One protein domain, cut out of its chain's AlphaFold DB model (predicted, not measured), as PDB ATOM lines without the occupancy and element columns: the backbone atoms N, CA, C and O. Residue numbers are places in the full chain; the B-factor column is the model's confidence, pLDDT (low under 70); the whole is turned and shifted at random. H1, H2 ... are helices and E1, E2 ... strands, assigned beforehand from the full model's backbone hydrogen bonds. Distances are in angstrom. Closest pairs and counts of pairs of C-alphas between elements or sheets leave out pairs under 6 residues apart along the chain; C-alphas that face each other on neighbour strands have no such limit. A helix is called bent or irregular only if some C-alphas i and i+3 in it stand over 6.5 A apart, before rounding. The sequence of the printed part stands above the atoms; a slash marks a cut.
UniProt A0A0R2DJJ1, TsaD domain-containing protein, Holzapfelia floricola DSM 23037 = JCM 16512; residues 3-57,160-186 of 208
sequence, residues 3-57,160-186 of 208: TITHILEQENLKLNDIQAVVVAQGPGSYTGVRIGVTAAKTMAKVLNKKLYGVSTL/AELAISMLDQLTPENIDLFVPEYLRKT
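This is residues 3 to 57 and 160 to 186 of the 208 residues of the protein "TsaD domain-containing protein" of Holzapfelia floricola DSM 23037 = JCM 16512 (UniProt A0A0R2DJJ1). A narrow parallel sheet of two strands, E1 and E2, makes the middle, with the long helix H2 packed over one face and the shorter H3 over the other. H1 lies off toward one end of the longest axis, and residues 170 to 186, with no named element, run to the other end. The printed part has 82 residues, with three named helices and two named strands in the order H1, E1, H2, E2, H3, and its class is mixed, helices and strands. It is compact, with a radius of gyration of the C-alphas of 13.1 A, yet elongated in outline, spanning 43 by 26 by 25 A.

E1, residues 20 to 26, spans 18.5 A from C-alpha 20 at (322.098, 284.139, 387.247). E2, residues 50 to 55, spans 16.8 A. H2, residues 30 to 47, spans 25.8 A. H3, residues 160 to 169, ends with C-alpha 169 at (311.173, 290.239, 380.159); it is irregular, C-alphas 165 and 168 being 7.3 A apart. H1 is residues 3 to 10.

E1 and E2 are parallel at 28 degrees, with N 23 and O 52 3.0 A apart, within hydrogen-bond range. E1, H2 and E2 form a strand-helix-strand unit, two parallel neighbour strands with a helix between, with a right-handed crossover. The closest C-alphas of H2 and E1, Ala 44 and Val 21, are 6.0 A apart. Those of H3 and E1, Ala 163 and Val 22, are 7.0 A apart. H2 and H3 are apart; H1 is apart from H2, E2 and H3. Every O i to N i+4 pair is within hydrogen-bond range in H1 and H2, and 4 of 6 in H3.

The C-alphas farthest apart, of Asn 12 and Thr 186, are 43.7 A apart. Residues 58 to 159 are not printed; C-alphas 57 and 160 are 13.6 A apart across the cut. Of the links that are printed whole, none is long. No printed residue has a pLDDT under 70.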
ATOM      1  N   THR A   3     336.286 276.590 379.028       91.19
ATOM      2  CA  THR A   3     336.023 277.945 378.519       91.19
ATOM      3  C   THR A   3     335.407 278.869 379.568       91.19
ATOM      4  O   THR A   3     335.833 280.008 379.695       91.19
ATOM      5  N   ILE A   4     334.440 278.382 380.357       90.56
ATOM      6  CA  ILE A   4     333.807 279.201 381.403       90.56
ATOM      7  C   ILE A   4     334.820 279.534 382.500       90.56
ATOM      8  O   ILE A   4     334.913 280.680 382.920       90.56
ATOM      9  N   THR A   5     335.596 278.540 382.941       90.38
ATOM     10  CA  THR A   5     336.658 278.755 383.930       90.38
ATOM     11  C   THR A   5     337.679 279.773 383.425       90.38
ATOM     12  O   THR A   5     338.014 280.695 384.156       90.38
ATOM     13  N   HIS A   6     338.093 279.658 382.161       94.62
ATOM     14  CA  HIS A   6     339.046 280.576 381.549       94.62
ATOM     15  C   HIS A   6     338.543 282.025 381.518       94.62
ATOM     16  O   HIS A   6     339.272 282.921 381.928       94.62
ATOM     17  N   ILE A   7     337.294 282.259 381.098       94.25
ATOM     18  CA  ILE A   7     336.714 283.612 381.048       94.25
ATOM     19  C   ILE A   7     336.610 284.215 382.455       94.25
ATOM     20  O   ILE A   7     336.956 285.374 382.655       94.25
ATOM     21  N   LEU A   8     336.181 283.430 383.448       94.19
ATOM     22  CA  LEU A   8     336.118 283.905 384.833       94.19
ATOM     23  C   LEU A   8     337.504 284.294 385.363       94.19
ATOM     24  O   LEU A   8     337.643 285.337 385.993       94.19
ATOM     25  N   GLU A   9     338.534 283.495 385.076       95.38
ATOM     26  CA  GLU A   9     339.916 283.805 385.456       95.38
ATOM     27  C   GLU A   9     340.433 285.081 384.776       95.38
ATOM     28  O   GLU A   9     341.072 285.899 385.436       95.38
ATOM     29  N   GLN A  10     340.131 285.276 383.487       97.00
ATOM     30  CA  GLN A  10     340.513 286.477 382.735       97.00
ATOM     31  C   GLN A  10     339.883 287.751 383.308       97.00
ATOM     32  O   GLN A  10     340.565 288.766 383.425       97.00
ATOM     33  N   GLU A  11     338.620 287.675 383.729       96.00
ATOM     34  CA  GLU A  11     337.884 288.795 384.327       96.00
ATOM     35  C   GLU A  11     338.088 288.911 385.851       96.00
ATOM     36  O   GLU A  11     337.465 289.745 386.508       96.00
ATOM     37  N   ASN A  12     338.965 288.083 386.437       96.44
ATOM     38  CA  ASN A  12     339.212 288.006 387.882       96.44
ATOM     39  C   ASN A  12     337.922 287.795 388.712       96.44
ATOM     40  O   ASN A  12     337.767 288.321 389.818       96.44
ATOM     41  N   LEU A  13     336.996 287.006 388.169       96.12
ATOM     42  CA  LEU A  13     335.735 286.614 388.787       96.12
ATOM     43  C   LEU A  13     335.814 285.189 389.336       96.12
ATOM     44  O   LEU A  13     336.527 284.316 388.839       96.12
ATOM     45  N   LYS A  14     335.024 284.922 390.371       94.00
ATOM     46  CA  LYS A  14     334.820 283.593 390.946       94.00
ATOM     47  C   LYS A  14     333.458 283.055 390.529       94.00
ATOM     48  O   LYS A  14     332.521 283.802 390.268       94.00
ATOM     49  N   LEU A  15     333.295 281.733 390.580       90.38
ATOM     50  CA  LEU A  15     332.001 281.084 390.316       90.38
ATOM     51  C   LEU A  15     330.852 281.640 391.176       90.38
ATOM     52  O   LEU A  15     329.720 281.720 390.712       90.38
ATOM     53  N   ASN A  16     331.137 282.044 392.416       90.81
ATOM     54  CA  ASN A  16     330.122 282.592 393.318       90.81
ATOM     55  C   ASN A  16     329.668 284.014 392.956       90.81
ATOM     56  O   ASN A  16     328.601 284.424 393.423       90.81
ATOM     57  N   ASP A  17     330.426 284.725 392.116       94.44
ATOM     58  CA  ASP A  17     330.076 286.067 391.637       94.44
ATOM     59  C   ASP A  17     328.981 286.014 390.557       94.44
ATOM     60  O   ASP A  17     328.337 287.019 390.265       94.44
ATOM     61  N   ILE A  18     328.693 284.825 390.012       93.44
ATOM     62  CA  ILE A  18     327.575 284.600 389.093       93.44
ATOM     63  C   ILE A  18     326.251 284.892 389.813       93.44
ATOM     64  O   ILE A  18     325.937 284.326 390.866       93.44
ATOM     65  N   GLN A  19     325.441 285.770 389.221       94.00
ATOM     66  CA  GLN A  19     324.145 286.183 389.770       94.00
ATOM     67  C   GLN A  19     322.983 285.346 389.219       94.00
ATOM     68  O   GLN A  19     322.041 285.030 389.946       94.00
ATOM     69  N   ALA A  20     323.076 284.952 387.951       94.81
ATOM     70  CA  ALA A  20     322.098 284.139 387.247       94.81
ATOM     71  C   ALA A  20     322.777 283.378 386.103       94.81
ATOM     72  O   ALA A  20     323.871 283.735 385.669       94.81
ATOM     73  N   VAL A  21     322.110 282.339 385.611       95.88
ATOM     74  CA  VAL A  21     322.511 281.594 384.418       95.88
ATOM     75  C   VAL A  21     321.438 281.797 383.358       95.88
ATOM     76  O   VAL A  21     320.260 281.572 383.624       95.88
ATOM     77  N   VAL A  22     321.842 282.206 382.160       96.19
ATOM     78  CA  VAL A  22     320.951 282.329 381.001       96.19
ATOM     79  C   VAL A  22     321.432 281.366 379.932       96.19
ATOM     80  O   VAL A  22     322.639 281.212 379.735       96.19
ATOM     81  N   VAL A  23     320.507 280.689 379.261       95.69
ATOM     82  CA  VAL A  23     320.845 279.723 378.219       95.69
ATOM     83  C   VAL A  23     319.867 279.806 377.061       95.69
ATOM     84  O   VAL A  23     318.657 279.877 377.266       95.69
ATOM     85  N   ALA A  24     320.403 279.748 375.843       94.19
ATOM     86  CA  ALA A  24     319.596 279.531 374.654       94.19
ATOM     87  C   ALA A  24     318.907 278.159 374.768       94.19
ATOM     88  O   ALA A  24     319.566 277.115 374.742       94.19
ATOM     89  N   GLN A  25     317.590 278.165 374.956       95.25
ATOM     90  CA  GLN A  25     316.783 276.969 375.187       95.25
ATOM     91  C   GLN A  25     316.482 276.217 373.887       95.25
ATOM     92  O   GLN A  25     316.150 275.034 373.923       95.25
ATOM     93  N   GLY A  26     316.656 276.879 372.748       93.25
ATOM     94  CA  GLY A  26     316.307 276.384 371.430       93.25
ATOM     95  C   GLY A  26     315.601 277.475 370.625       93.25
ATOM     96  O   GLY A  26     315.422 278.580 371.132       93.25
ATOM     97  N   PRO A  27     315.247 277.193 369.365       93.31
ATOM     98  CA  PRO A  27     315.643 276.016 368.592       93.31
ATOM     99  C   PRO A  27     317.141 276.030 368.232       93.31
ATOM    100  O   PRO A  27     317.845 277.021 368.420       93.31
ATOM    101  N   GLY A  28     317.659 274.902 367.742       89.50
ATOM    102  CA  GLY A  28     319.061 274.763 367.349       89.50
ATOM    103  C   GLY A  28     319.485 273.307 367.155       89.50
ATOM    104  O   GLY A  28     318.656 272.398 367.097       89.50
ATOM    105  N   SER A  29     320.797 273.069 367.075       88.12
ATOM    106  CA  SER A  29     321.351 271.710 366.990       88.12
ATOM    107  C   SER A  29     320.923 270.867 368.193       88.12
ATOM    108  O   SER A  29     321.229 271.218 369.330       88.12
ATOM    109  N   TYR A  30     320.282 269.720 367.944       86.94
ATOM    110  CA  TYR A  30     319.774 268.822 368.989       86.94
ATOM    111  C   TYR A  30     320.827 268.502 370.060       86.94
ATOM    112  O   TYR A  30     320.569 268.607 371.259       86.94
ATOM    113  N   THR A  31     322.043 268.163 369.631       89.88
ATOM    114  CA  THR A  31     323.158 267.880 370.539       89.88
ATOM    115  C   THR A  31     323.629 269.144 371.256       89.88
ATOM    116  O   THR A  31     323.834 269.116 372.468       89.88
ATOM    117  N   GLY A  32     323.777 270.258 370.532       91.44
ATOM    118  CA  GLY A  32     324.285 271.515 371.083       91.44
ATOM    119  C   GLY A  32     323.374 272.093 372.164       91.44
ATOM    120  O   GLY A  32     323.833 272.367 373.272       91.44
ATOM    121  N   VAL A  33     322.073 272.194 371.876       92.94
ATOM    122  CA  VAL A  33     321.078 272.726 372.816       92.94
ATOM    123  C   VAL A  33     320.995 271.840 374.058       92.94
ATOM    124  O   VAL A  33     321.028 272.345 375.177       92.94
ATOM    125  N   ARG A  34     320.990 270.508 373.903       94.06
ATOM    126  CA  ARG A  34     320.994 269.581 375.048       94.06
ATOM    127  C   ARG A  34     322.214 269.754 375.942       94.06
ATOM    128  O   ARG A  34     322.063 269.776 377.164       94.06
ATOM    129  N   ILE A  35     323.408 269.859 375.358       95.12
ATOM    130  CA  ILE A  35     324.648 270.064 376.118       95.12
ATOM    131  C   ILE A  35     324.596 271.409 376.849       95.12
ATOM    132  O   ILE A  35     324.842 271.445 378.055       95.12
ATOM    133  N   GLY A  36     324.229 272.487 376.148       95.06
ATOM    134  CA  GLY A  36     324.133 273.834 376.709       95.06
ATOM    135  C   GLY A  36     323.139 273.916 377.864       95.06
ATOM    136  O   GLY A  36     323.501 274.325 378.965       95.06
ATOM    137  N   VAL A  37     321.913 273.432 377.653       96.81
ATOM    138  CA  VAL A  37     320.871 273.386 378.684       96.81
ATOM    139  C   VAL A  37     321.310 272.532 379.875       96.81
ATOM    140  O   VAL A  37     321.172 272.960 381.015       96.81
ATOM    141  N   THR A  38     321.904 271.356 379.653       96.19
ATOM    142  CA  THR A  38     322.370 270.492 380.754       96.19
ATOM    143  C   THR A  38     323.467 271.164 381.581       96.19
ATOM    144  O   THR A  38     323.433 271.116 382.814       96.19
ATOM    145  N   ALA A  39     324.424 271.818 380.921       95.81
ATOM    146  CA  ALA A  39     325.476 272.580 381.580       95.81
ATOM    147  C   ALA A  39     324.897 273.741 382.404       95.81
ATOM    148  O   ALA A  39     325.231 273.880 383.583       95.81
ATOM    149  N   ALA A  40     323.980 274.516 381.819       96.19
ATOM    150  CA  ALA A  40     323.327 275.646 382.467       96.19
ATOM    151  C   ALA A  40     322.490 275.223 383.684       96.19
ATOM    152  O   ALA A  40     322.666 275.778 384.768       96.19
ATOM    153  N   LYS A  41     321.653 274.182 383.545       96.38
ATOM    154  CA  LYS A  41     320.870 273.599 384.650       96.38
ATOM    155  C   LYS A  41     321.764 273.159 385.800       96.38
ATOM    156  O   LYS A  41     321.504 273.492 386.953       96.38
ATOM    157  N   THR A  42     322.825 272.415 385.486       95.38
ATOM    158  CA  THR A  42     323.759 271.902 386.495       95.38
ATOM    159  C   THR A  42     324.442 273.049 387.231       95.38
ATOM    160  O   THR A  42     324.512 273.035 388.457       95.38
ATOM    161  N   MET A  43     324.894 274.070 386.500       95.19
ATOM    162  CA  MET A  43     325.525 275.250 387.084       95.19
ATOM    163  C   MET A  43     324.562 276.029 387.982       95.19
ATOM    164  O   MET A  43     324.899 276.304 389.131       95.19
ATOM    165  N   ALA A  44     323.359 276.333 387.493       96.69
ATOM    166  CA  ALA A  44     322.339 277.035 388.264       96.69
ATOM    167  C   ALA A  44     321.983 276.272 389.550       96.69
ATOM    168  O   ALA A  44     321.918 276.871 390.624       96.69
ATOM    169  N   LYS A  45     321.850 274.939 389.466       96.44
ATOM    170  CA  LYS A  45     321.559 274.070 390.615       96.44
ATOM    171  C   LYS A  45     322.682 274.064 391.649       96.44
ATOM    172  O   LYS A  45     322.421 274.259 392.830       96.44
ATOM    173  N   VAL A  46     323.928 273.859 391.218       95.12
ATOM    174  CA  VAL A  46     325.093 273.789 392.119       95.12
ATOM    175  C   VAL A  46     325.372 275.135 392.786       95.12
ATOM    176  O   VAL A  46     325.703 275.174 393.967       95.12
ATOM    177  N   LEU A  47     325.220 276.239 392.052       95.25
ATOM    178  CA  LEU A  47     325.462 277.588 392.568       95.25
ATOM    179  C   LEU A  47     324.251 278.183 393.307       95.25
ATOM    180  O   LEU A  47     324.355 279.287 393.842       95.25
ATOM    181  N   ASN A  48     323.114 277.477 393.327       95.94
ATOM    182  CA  ASN A  48     321.833 277.962 393.839       95.94
ATOM    183  C   ASN A  48     321.444 279.334 393.243       95.94
ATOM    184  O   ASN A  48     321.166 280.296 393.964       95.94
ATOM    185  N   LYS A  49     321.496 279.441 391.910       96.38
ATOM    186  CA  LYS A  49     321.199 280.664 391.145       96.38
ATOM    187  C   LYS A  49     319.983 280.470 390.253       96.38
ATOM    188  O   LYS A  49     319.642 279.350 389.884       96.38
ATOM    189  N   LYS A  50     319.351 281.584 389.881       97.00
ATOM    190  CA  LYS A  50     318.240 281.587 388.924       97.00
ATOM    191  C   LYS A  50     318.728 281.125 387.551       97.00
ATOM    192  O   LYS A  50     319.824 281.500 387.131       97.00
ATOM    193  N   LEU A  51     317.895 280.342 386.876       97.62
ATOM    194  CA  LEU A  51     318.078 279.927 385.491       97.62
ATOM    195  C   LEU A  51     317.038 280.636 384.628       97.62
ATOM    196  O   LEU A  51     315.882 280.720 385.028       97.62
ATOM    197  N   TYR A  52     317.444 281.106 383.458       97.62
ATOM    198  CA  TYR A  52     316.557 281.698 382.468       97.62
ATOM    199  C   TYR A  52     316.764 281.001 381.126       97.62
ATOM    200  O   TYR A  52     317.897 280.881 380.649       97.62
ATOM    201  N   GLY A  53     315.667 280.529 380.541       96.00
ATOM    202  CA  GLY A  53     315.622 280.092 379.154       96.00
ATOM    203  C   GLY A  53     315.360 281.283 378.246       96.00
ATOM    204  O   GLY A  53     314.603 282.187 378.593       96.00
ATOM    205  N   VAL A  54     316.011 281.305 377.092       95.69
ATOM    206  CA  VAL A  54     315.755 282.308 376.060       95.69
ATOM    207  C   VAL A  54     315.774 281.644 374.696       95.69
ATOM    208  O   VAL A  54     316.556 280.723 374.458       95.69
ATOM    209  N   SER A  55     314.918 282.106 373.793       95.44
ATOM    210  CA  SER A  55     314.937 281.617 372.423       95.44
ATOM    211  C   SER A  55     316.229 282.016 371.701       95.44
ATOM    212  O   SER A  55     316.663 283.171 371.733       95.44
ATOM    213  N   THR A  56     316.799 281.065 370.962       95.12
ATOM    214  CA  THR A  56     317.899 281.319 370.030       95.12
ATOM    215  C   THR A  56     317.481 282.284 368.919       95.12
ATOM    216  O   THR A  56     318.252 283.171 368.561       95.12
ATOM    217  N   LEU A  57     316.274 282.132 368.364       95.44
ATOM    218  CA  LEU A  57     315.804 282.966 367.255       95.44
ATOM    219  C   LEU A  57     315.516 284.398 367.717       95.44
ATOM    220  O   LEU A  57     315.874 285.343 367.017       95.44
ATOM    221  N   ALA A 160     325.959 287.428 374.246       88.38
ATOM    222  CA  ALA A 160     325.564 287.337 375.652       88.38
ATOM    223  C   ALA A 160     324.882 288.620 376.164       88.38
ATOM    224  O   ALA A 160     323.965 288.546 376.979       88.38
ATOM    225  N   GLU A 161     325.281 289.792 375.664       90.31
ATOM    226  CA  GLU A 161     324.679 291.081 376.034       90.31
ATOM    227  C   GLU A 161     323.193 291.174 375.660       90.31
ATOM    228  O   GLU A 161     322.390 291.728 376.413       90.31
ATOM    229  N   LEU A 162     322.791 290.544 374.551       92.06
ATOM    230  CA  LEU A 162     321.395 290.510 374.127       92.06
ATOM    231  C   LEU A 162     320.553 289.675 375.088       92.06
ATOM    232  O   LEU A 162     319.441 290.072 375.425       92.06
ATOM    233  N   ALA A 163     321.107 288.580 375.611       91.25
ATOM    234  CA  ALA A 163     320.447 287.788 376.641       91.25
ATOM    235  C   ALA A 163     320.257 288.587 377.942       91.25
ATOM    236  O   ALA A 163     319.209 288.481 378.576       91.25
ATOM    237  N   ILE A 164     321.220 289.443 378.303       89.94
ATOM    238  CA  ILE A 164     321.093 290.351 379.453       89.94
ATOM    239  C   ILE A 164     319.975 291.373 379.214       89.94
ATOM    240  O   ILE A 164     319.143 291.567 380.094       89.94
ATOM    241  N   SER A 165     319.890 291.958 378.014       89.94
ATOM    242  CA  SER A 165     318.823 292.912 377.654       89.94
ATOM    243  C   SER A 165     317.406 292.319 377.707       89.94
ATOM    244  O   SER A 165     316.416 293.049 377.693       89.94
ATOM    245  N   MET A 166     317.295 290.989 377.725       90.62
ATOM    246  CA  MET A 166     316.028 290.265 377.812       90.62
ATOM    247  C   MET A 166     315.637 289.912 379.243       90.62
ATOM    248  O   MET A 166     314.481 289.575 379.463       90.62
ATOM    249  N   LEU A 167     316.553 289.985 380.214       90.56
ATOM    250  CA  LEU A 167     316.327 289.444 381.558       90.56
ATOM    251  C   LEU A 167     315.072 289.994 382.242       90.56
ATOM    252  O   LEU A 167     314.359 289.226 382.882       90.56
ATOM    253  N   ASP A 168     314.770 291.279 382.065       89.56
ATOM    254  CA  ASP A 168     313.587 291.916 382.661       89.56
ATOM    255  C   ASP A 168     312.262 291.410 382.064       89.56
ATOM    256  O   ASP A 168     311.206 291.535 382.680       89.56
ATOM    257  N   GLN A 169     312.316 290.820 380.868       89.31
ATOM    258  CA  GLN A 169     311.173 290.239 380.159       89.31
ATOM    259  C   GLN A 169     311.047 288.727 380.407       89.31
ATOM    260  O   GLN A 169     310.050 288.124 380.010       89.31
ATOM    261  N   LEU A 170     312.044 288.107 381.046       92.62
ATOM    262  CA  LEU A 170     312.101 286.669 381.276       92.62
ATOM    263  C   LEU A 170     311.719 286.320 382.714       92.62
ATOM    264  O   LEU A 170     312.099 286.979 383.685       92.62
ATOM    265  N   THR A 171     311.015 285.206 382.866       94.50
ATOM    266  CA  THR A 171     310.729 284.625 384.177       94.50
ATOM    267  C   THR A 171     311.772 283.567 384.530       94.50
ATOM    268  O   THR A 171     312.166 282.794 383.658       94.50
ATOM    269  N   PRO A 172     312.219 283.488 385.797       95.81
ATOM    270  CA  PRO A 172     313.086 282.402 386.232       95.81
ATOM    271  C   PRO A 172     312.415 281.042 386.033       95.81
ATOM    272  O   PRO A 172     311.258 280.851 386.403       95.81
ATOM    273  N   GLU A 173     313.179 280.093 385.516       96.50
ATOM    274  CA  GLU A 173     312.731 278.741 385.212       96.50
ATOM    275  C   GLU A 173     312.815 277.812 386.425       96.50
ATOM    276  O   GLU A 173     313.680 277.953 387.300       96.50
ATOM    277  N   ASN A 174     311.958 276.788 386.447       96.38
ATOM    278  CA  ASN A 174     312.124 275.683 387.384       96.38
ATOM    279  C   ASN A 174     313.271 274.782 386.907       96.38
ATOM    280  O   ASN A 174     313.127 274.022 385.952       96.38
ATOM    281  N   ILE A 175     314.403 274.836 387.612       96.06
ATOM    282  CA  ILE A 175     315.631 274.124 387.237       96.06
ATOM    283  C   ILE A 175     315.417 272.614 387.099       96.06
ATOM    284  O   ILE A 175     316.049 272.005 386.245       96.06
ATOM    285  N   ASP A 176     314.556 271.976 387.888       94.00
ATOM    286  CA  ASP A 176     314.378 270.524 387.785       94.00
ATOM    287  C   ASP A 176     313.580 270.144 386.528       94.00
ATOM    288  O   ASP A 176     313.945 269.194 385.830       94.00
ATOM    289  N   LEU A 177     312.580 270.958 386.175       94.81
ATOM    290  CA  LEU A 177     311.684 270.737 385.033       94.81
ATOM    291  C   LEU A 177     312.188 271.336 383.712       94.81
ATOM    292  O   LEU A 177     311.659 271.002 382.658       94.81
ATOM    293  N   PHE A 178     313.210 272.193 383.745       95.56
ATOM    294  CA  PHE A 178     313.690 272.894 382.555       95.56
ATOM    295  C   PHE A 178     314.228 271.923 381.493       95.56
ATOM    296  O   PHE A 178     315.098 271.095 381.774       95.56
ATOM    297  N   VAL A 179     313.746 272.024 380.260       93.75
ATOM    298  CA  VAL A 179     314.158 271.162 379.144       93.75
ATOM    299  C   VAL A 179     314.429 271.998 377.897       93.75
ATOM    300  O   VAL A 179     313.868 273.084 377.764       93.75
ATOM    301  N   PRO A 180     315.287 271.520 376.978       93.50
ATOM    302  CA  PRO A 180     315.416 272.130 375.662       93.50
ATOM    303  C   PRO A 180     314.072 272.249 374.946       93.50
ATOM    304  O   PRO A 180     313.231 271.356 375.047       93.50
ATOM    305  N   GLU A 181     313.923 273.310 374.168       88.31
ATOM    306  CA  GLU A 181     312.785 273.506 373.286       88.31
ATOM    307  C   GLU A 181     313.066 272.843 371.933       88.31
ATOM    308  O   GLU A 181     313.981 273.221 371.192       88.31
ATOM    309  N   TYR A 182     312.287 271.806 371.621       86.25
ATOM    310  CA  TYR A 182     312.385 271.065 370.367       86.25
ATOM    311  C   TYR A 182     311.202 271.413 369.466       86.25
ATOM    312  O   TYR A 182     310.105 270.897 369.643       86.25
ATOM    313  N   LEU A 183     311.435 272.257 368.461       81.31
ATOM    314  CA  LEU A 183     310.387 272.642 367.505       81.31
ATOM    315  C   LEU A 183     310.169 271.618 366.385       81.31
ATOM    316  O   LEU A 183     309.181 271.683 365.659       81.31
ATOM    317  N   ARG A 184     311.098 270.672 366.209       79.25
ATOM    318  CA  ARG A 184     310.961 269.604 365.221       79.25
ATOM    319  C   ARG A 184     310.290 268.409 365.880       79.25
ATOM    320  O   ARG A 184     310.903 267.781 366.744       79.25
ATOM    321  N   LYS A 185     309.089 268.066 365.407       70.56
ATOM    322  CA  LYS A 185     308.436 266.796 365.742       70.56
ATOM    323  C   LYS A 185     309.390 265.646 365.435       70.56
ATOM    324  O   LYS A 185     310.066 265.619 364.400       70.56
ATOM    325  N   THR A 186     309.473 264.699 366.352       70.25
ATOM    326  CA  THR A 186     310.239 263.474 366.160       70.25
ATOM    327  C   THR A 186     309.670 262.670 364.989       70.25
ATOM    328  O   THR A 186     308.521 262.843 364.572       70.25
TER     329      THR A 186